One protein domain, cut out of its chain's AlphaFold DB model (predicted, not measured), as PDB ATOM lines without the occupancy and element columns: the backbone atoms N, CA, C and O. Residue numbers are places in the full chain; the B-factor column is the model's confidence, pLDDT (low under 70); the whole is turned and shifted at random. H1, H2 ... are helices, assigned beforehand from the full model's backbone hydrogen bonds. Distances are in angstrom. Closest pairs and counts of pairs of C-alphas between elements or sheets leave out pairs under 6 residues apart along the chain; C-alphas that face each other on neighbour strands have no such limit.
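What this domain is: This is residues 119 to 161 of the 165 residues of an uncharacterized protein of Acidobacteria bacterium (UniProt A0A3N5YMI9). Two short helices near each other, H1 and H2, make one end of this small model, and a longer helix, H3, makes the opposite end; the long loop of residues 135 to 150 runs along one side from H2 to H3. No helix touches another, but H1 and H2 are near each other. The printed part has 43 residues with three named helices, in the order H1, H2, H3 along the chain, and no named strand; the class is all helix, though only 18 of the 43 residues are in named elements. The whole is compact, with a radius of gyration of the C-alphas of 9.3 A, and rounded, spanning 22 by 21 by 17 A.

How they stand to each other: Start with the longest helix, H3, residues 151 to 159, which touches no helix. Look next at H2, residues 130 to 134: it is only just apart from H3, at 8.4 A between their closest C-alphas. H1, residues 121 to 124, is apart from H3. H1 and H2 are close but not clearly touching: their closest C-alphas, those of Thr 122 and Leu 130, are 7.5 A apart. In H2 and H3 every O i to N i+4 pair is within hydrogen-bond range, while H1 is too short for such a pair.

Where its parts are: Find C-alpha 151 at (-33.293, 4.284, -19.473); from there H3 runs 12.5 A to C-alpha 159 at (-43.725, -1.805, -16.451). H2 spans 6.0 A from Leu 130 to Glu 134. H1 begins at C-alpha 121, at (-30.799, -0.840, -3.968), and spans 5.2 A to Leu 124.

The domain as a whole: The two C-alphas farthest apart, those of Pro 145 and Ile 161, are 24.0 A apart. The link from H1 to H2 is tight, with 5 residues, and that from H2 to H3 is long, with 16. The printed part has no cut. Mean pLDDT of the printed part is 88.6, and no printed residue is under 70; H3 has a mean of 81.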
ATOM      1  N   CYS A 119     -28.929   5.309  -5.957       95.19
ATOM      2  CA  CYS A 119     -29.530   4.204  -5.217       95.19
ATOM      3  C   CYS A 119     -29.044   2.876  -5.802       95.19
ATOM      4  O   CYS A 119     -29.482   2.453  -6.869       95.19
ATOM      5  N   GLN A 120     -28.130   2.205  -5.094       94.81
ATOM      6  CA  GLN A 120     -27.688   0.853  -5.461       94.81
ATOM      7  C   GLN A 120     -28.687  -0.242  -5.077       94.81
ATOM      8  O   GLN A 120     -28.528  -1.386  -5.501       94.81
ATOM      9  N   GLY A 121     -29.737   0.097  -4.322       95.31
ATOM     10  CA  GLY A 121     -30.799  -0.840  -3.968       95.31
ATOM     11  C   GLY A 121     -31.496  -1.438  -5.191       95.31
ATOM     12  O   GLY A 121     -31.867  -2.609  -5.168       95.31
ATOM     13  N   THR A 122     -31.559  -0.704  -6.308       94.12
ATOM     14  CA  THR A 122     -32.132  -1.200  -7.571       94.12
ATOM     15  C   THR A 122     -31.392  -2.413  -8.147       94.12
ATOM     16  O   THR A 122     -31.966  -3.158  -8.940       94.12
ATOM     17  N   ILE A 123     -30.141  -2.660  -7.733       93.06
ATOM     18  CA  ILE A 123     -29.374  -3.864  -8.090       93.06
ATOM     19  C   ILE A 123     -29.855  -5.086  -7.288       93.06
ATOM     20  O   ILE A 123     -29.790  -6.203  -7.795       93.06
ATOM     21  N   LEU A 124     -30.336  -4.872  -6.059       94.62
ATOM     22  CA  LEU A 124     -30.800  -5.914  -5.133       94.62
ATOM     23  C   LEU A 124     -32.282  -6.255  -5.319       94.62
ATOM     24  O   LEU A 124     -32.702  -7.395  -5.130       94.62
ATOM     25  N   SER A 125     -33.084  -5.248  -5.662       92.94
ATOM     26  CA  SER A 125     -34.503  -5.405  -5.945       92.94
ATOM     27  C   SER A 125     -34.984  -4.303  -6.877       92.94
ATOM     28  O   SER A 125     -34.883  -3.116  -6.565       92.94
ATOM     29  N   ARG A 126     -35.559  -4.697  -8.017       85.06
ATOM     30  CA  ARG A 126     -36.047  -3.746  -9.027       85.06
ATOM     31  C   ARG A 126     -37.266  -2.931  -8.581       85.06
ATOM     32  O   ARG A 126     -37.420  -1.822  -9.064       85.06
ATOM     33  N   GLN A 127     -38.109  -3.478  -7.701       90.12
ATOM     34  CA  GLN A 127     -39.388  -2.874  -7.305       90.12
ATOM     35  C   GLN A 127     -39.274  -2.090  -5.997       90.12
ATOM     36  O   GLN A 127     -39.760  -0.968  -5.894       90.12
ATOM     37  N   GLN A 128     -38.598  -2.657  -4.993       93.12
ATOM     38  CA  GLN A 128     -38.596  -2.093  -3.638       93.12
ATOM     39  C   GLN A 128     -37.928  -0.716  -3.547       93.12
ATOM     40  O   GLN A 128     -38.247   0.047  -2.640       93.12
ATOM     41  N   TYR A 129     -37.040  -0.399  -4.492       95.19
ATOM     42  CA  TYR A 129     -36.309   0.866  -4.543       95.19
ATOM     43  C   TYR A 129     -36.814   1.824  -5.635       95.19
ATOM     44  O   TYR A 129     -36.170   2.837  -5.900       95.19
ATOM     45  N   LEU A 130     -37.962   1.552  -6.273       93.62
ATOM     46  CA  LEU A 130     -38.589   2.515  -7.191       93.62
ATOM     47  C   LEU A 130     -38.923   3.854  -6.514       93.62
ATOM     48  O   LEU A 130     -38.633   4.888  -7.117       93.62
ATOM     49  N   PRO A 131     -39.440   3.900  -5.265       95.31
ATOM     50  CA  PRO A 131     -39.681   5.173  -4.588       95.31
ATOM     51  C   PRO A 131     -38.417   6.034  -4.458       95.31
ATOM     52  O   PRO A 131     -38.501   7.259  -4.577       95.31
ATOM     53  N   ASP A 132     -37.248   5.416  -4.263       96.06
ATOM     54  CA  ASP A 132     -35.965   6.114  -4.195       96.06
ATOM     55  C   ASP A 132     -35.664   6.864  -5.497       96.06
ATOM     56  O   ASP A 132     -35.195   8.005  -5.470       96.06
ATOM     57  N   ILE A 133     -35.972   6.245  -6.636       94.31
ATOM     58  CA  ILE A 133     -35.749   6.826  -7.961       94.31
ATOM     59  C   ILE A 133     -36.827   7.867  -8.279       94.31
ATOM     60  O   ILE A 133     -36.519   9.030  -8.534       94.31
ATOM     61  N   GLU A 134     -38.097   7.475  -8.203       93.19
ATOM     62  CA  GLU A 134     -39.232   8.267  -8.688       93.19
ATOM     63  C   GLU A 134     -39.585   9.446  -7.780       93.19
ATOM     64  O   GLU A 134     -40.046  10.484  -8.252       93.19
ATOM     65  N   ARG A 135     -39.407   9.286  -6.464       94.44
ATOM     66  CA  ARG A 135     -39.888  10.256  -5.467       94.44
ATOM     67  C   ARG A 135     -38.753  10.947  -4.739       94.44
ATOM     68  O   ARG A 135     -38.872  12.125  -4.412       94.44
ATOM     69  N   TRP A 136     -37.665  10.234  -4.454       94.88
ATOM     70  CA  TRP A 136     -36.542  10.798  -3.701       94.88
ATOM     71  C   TRP A 136     -35.421  11.336  -4.596       94.88
ATOM     72  O   TRP A 136     -34.520  12.007  -4.086       94.88
ATOM     73  N   GLY A 137     -35.505  11.135  -5.915       93.38
ATOM     74  CA  GLY A 137     -34.598  11.726  -6.899       93.38
ATOM     75  C   GLY A 137     -33.194  11.123  -6.876       93.38
ATOM     76  O   GLY A 137     -32.219  11.846  -7.082       93.38
ATOM     77  N   TYR A 138     -33.080   9.832  -6.559       95.75
ATOM     78  CA  TYR A 138     -31.835   9.088  -6.716       95.75
ATOM     79  C   TYR A 138     -31.672   8.602  -8.161       95.75
ATOM     80  O   TYR A 138     -32.634   8.257  -8.839       95.75
ATOM     81  N   HIS A 139     -30.430   8.528  -8.623       93.88
ATOM     82  CA  HIS A 139     -30.060   7.878  -9.869       93.88
ATOM     83  C   HIS A 139     -30.124   6.356  -9.716       93.88
ATOM     84  O   HIS A 139     -29.607   5.801  -8.740       93.88
ATOM     85  N   ASP A 140     -30.707   5.683 -10.705       94.25
ATOM     86  CA  ASP A 140     -30.761   4.224 -10.756       94.25
ATOM     87  C   ASP A 140     -29.367   3.661 -11.057       94.25
ATOM     88  O   ASP A 140     -28.777   3.935 -12.105       94.25
ATOM     89  N   ALA A 141     -28.829   2.852 -10.142       93.62
ATOM     90  CA  ALA A 141     -27.498   2.273 -10.295       93.62
ATOM     91  C   ALA A 141     -27.371   1.284 -11.467       93.62
ATOM     92  O   ALA A 141     -26.252   0.959 -11.865       93.62
ATOM     93  N   ARG A 142     -28.487   0.802 -12.027       91.62
ATOM     94  CA  ARG A 142     -28.494  -0.102 -13.184       91.62
ATOM     95  C   ARG A 142     -28.219   0.615 -14.508       91.62
ATOM     96  O   ARG A 142     -27.815  -0.049 -15.465       91.62
ATOM     97  N   VAL A 143     -28.421   1.933 -14.567       91.62
ATOM     98  CA  VAL A 143     -28.336   2.729 -15.801       91.62
ATOM     99  C   VAL A 143     -26.899   3.202 -16.066       91.62
ATOM    100  O   VAL A 143     -26.131   3.475 -15.135       91.62
ATOM    101  N   PHE A 144     -26.512   3.294 -17.341       83.25
ATOM    102  CA  PHE A 144     -25.237   3.890 -17.769       83.25
ATOM    103  C   PHE A 144     -25.070   5.323 -17.203       83.25
ATOM    104  O   PHE A 144     -26.040   6.080 -17.187       83.25
ATOM    105  N   PRO A 145     -23.876   5.754 -16.739       83.69
ATOM    106  CA  PRO A 145     -22.559   5.117 -16.871       83.69
ATOM    107  C   PRO A 145     -22.198   4.121 -15.763       83.69
ATOM    108  O   PRO A 145     -21.085   3.603 -15.760       83.69
ATOM    109  N   ARG A 146     -23.090   3.874 -14.795       82.75
ATOM    110  CA  ARG A 146     -22.794   3.010 -13.640       82.75
ATOM    111  C   ARG A 146     -23.087   1.547 -13.907       82.75
ATOM    112  O   ARG A 146     -22.283   0.689 -13.557       82.75
ATOM    113  N   GLY A 147     -24.247   1.286 -14.492       84.19
ATOM    114  CA  GLY A 147     -24.638  -0.038 -14.933       84.19
ATOM    115  C   GLY A 147     -24.615  -0.159 -16.451       84.19
ATOM    116  O   GLY A 147     -24.018   0.653 -17.160       84.19
ATOM    117  N   HIS A 148     -25.265  -1.207 -16.941       83.62
ATOM    118  CA  HIS A 148     -25.260  -1.582 -18.356       83.62
ATOM    119  C   HIS A 148     -26.614  -1.371 -19.043       83.62
ATOM    120  O   HIS A 148     -26.724  -1.651 -20.231       83.62
ATOM    121  N   MET A 149     -27.637  -0.916 -18.311       87.12
ATOM    122  CA  MET A 149     -28.979  -0.699 -18.854       87.12
ATOM    123  C   MET A 149     -29.119   0.712 -19.429       87.12
ATOM    124  O   MET A 149     -28.536   1.675 -18.918       87.12
ATOM    125  N   SER A 150     -29.924   0.828 -20.478       85.62
ATOM    126  CA  SER A 150     -30.466   2.103 -20.944       85.62
ATOM    127  C   SER A 150     -31.664   2.537 -20.076       85.62
ATOM    128  O   SER A 150     -32.254   1.705 -19.377       85.62
ATOM    129  N   PRO A 151     -32.044   3.828 -20.085       83.19
ATOM    130  CA  PRO A 151     -33.293   4.284 -19.473       83.19
ATOM    131  C   PRO A 151     -34.539   3.574 -20.030       83.19
ATOM    132  O   PRO A 151     -35.502   3.342 -19.303       83.19
ATOM    133  N   GLU A 152     -34.526   3.202 -21.309       84.25
ATOM    134  CA  GLU A 152     -35.607   2.450 -21.942       84.25
ATOM    135  C   GLU A 152     -35.704   1.029 -21.369       84.25
ATOM    136  O   GLU A 152     -36.802   0.564 -21.057       84.25
ATOM    137  N   ASP A 153     -34.565   0.363 -21.146       82.88
ATOM    138  CA  ASP A 153     -34.538  -0.960 -20.517       82.88
ATOM    139  C   ASP A 153     -35.143  -0.907 -19.112       82.88
ATOM    140  O   ASP A 153     -35.947  -1.763 -18.745       82.88
ATOM    141  N   THR A 154     -34.792   0.097 -18.299       81.50
ATOM    142  CA  THR A 154     -35.346   0.194 -16.943       81.50
ATOM    143  C   THR A 154     -36.839   0.501 -16.949       81.50
ATOM    144  O   THR A 154     -37.547  -0.031 -16.095       81.50
ATOM    145  N   ALA A 155     -37.342   1.269 -17.920       81.69
ATOM    146  CA  ALA A 155     -38.774   1.513 -18.084       81.69
ATOM    147  C   ALA A 155     -39.545   0.223 -18.415       81.69
ATOM    148  O   ALA A 155     -40.547  -0.067 -17.764       81.69
ATOM    149  N   VAL A 156     -39.044  -0.598 -19.348       79.88
ATOM    150  CA  VAL A 156     -39.644  -1.907 -19.680       79.88
ATOM    151  C   VAL A 156     -39.667  -2.824 -18.457       79.88
ATOM    152  O   VAL A 156     -40.688  -3.430 -18.144       79.88
ATOM    153  N   TRP A 157     -38.552  -2.894 -17.725       76.25
ATOM    154  CA  TRP A 157     -38.451  -3.713 -16.516       76.25
ATOM    155  C   TRP A 157     -39.345  -3.230 -15.375       76.25
ATOM    156  O   TRP A 157     -39.694  -4.042 -14.522       76.25
ATOM    157  N   THR A 158     -39.651  -1.931 -15.335       80.19
ATOM    158  CA  THR A 158     -40.550  -1.333 -14.345       80.19
ATOM    159  C   THR A 158     -42.004  -1.614 -14.706       80.19
ATOM    160  O   THR A 158     -42.756  -2.039 -13.843       80.19
ATOM    161  N   ALA A 159     -42.378  -1.480 -15.981       78.12
ATOM    162  CA  ALA A 159     -43.725  -1.805 -16.451       78.12
ATOM    163  C   ALA A 159     -44.086  -3.286 -16.234       78.12
ATOM    164  O   ALA A 159     -45.206  -3.593 -15.856       78.12
ATOM    165  N   ALA A 160     -43.120  -4.197 -16.398       75.19
ATOM    166  CA  ALA A 160     -43.322  -5.632 -16.179       75.19
ATOM    167  C   ALA A 160     -43.509  -6.034 -14.700       75.19
ATOM    168  O   ALA A 160     -43.694  -7.211 -14.418       75.19
ATOM    169  N   ILE A 161     -43.391  -5.103 -13.747       75.94
ATOM    170  CA  ILE A 161     -43.663  -5.387 -12.330       75.94
ATOM    171  C   ILE A 161     -45.166  -5.526 -12.092       75.94
ATOM    172  O   ILE A 161     -45.566  -6.399 -11.332       75.94
TER     173      ILE A 161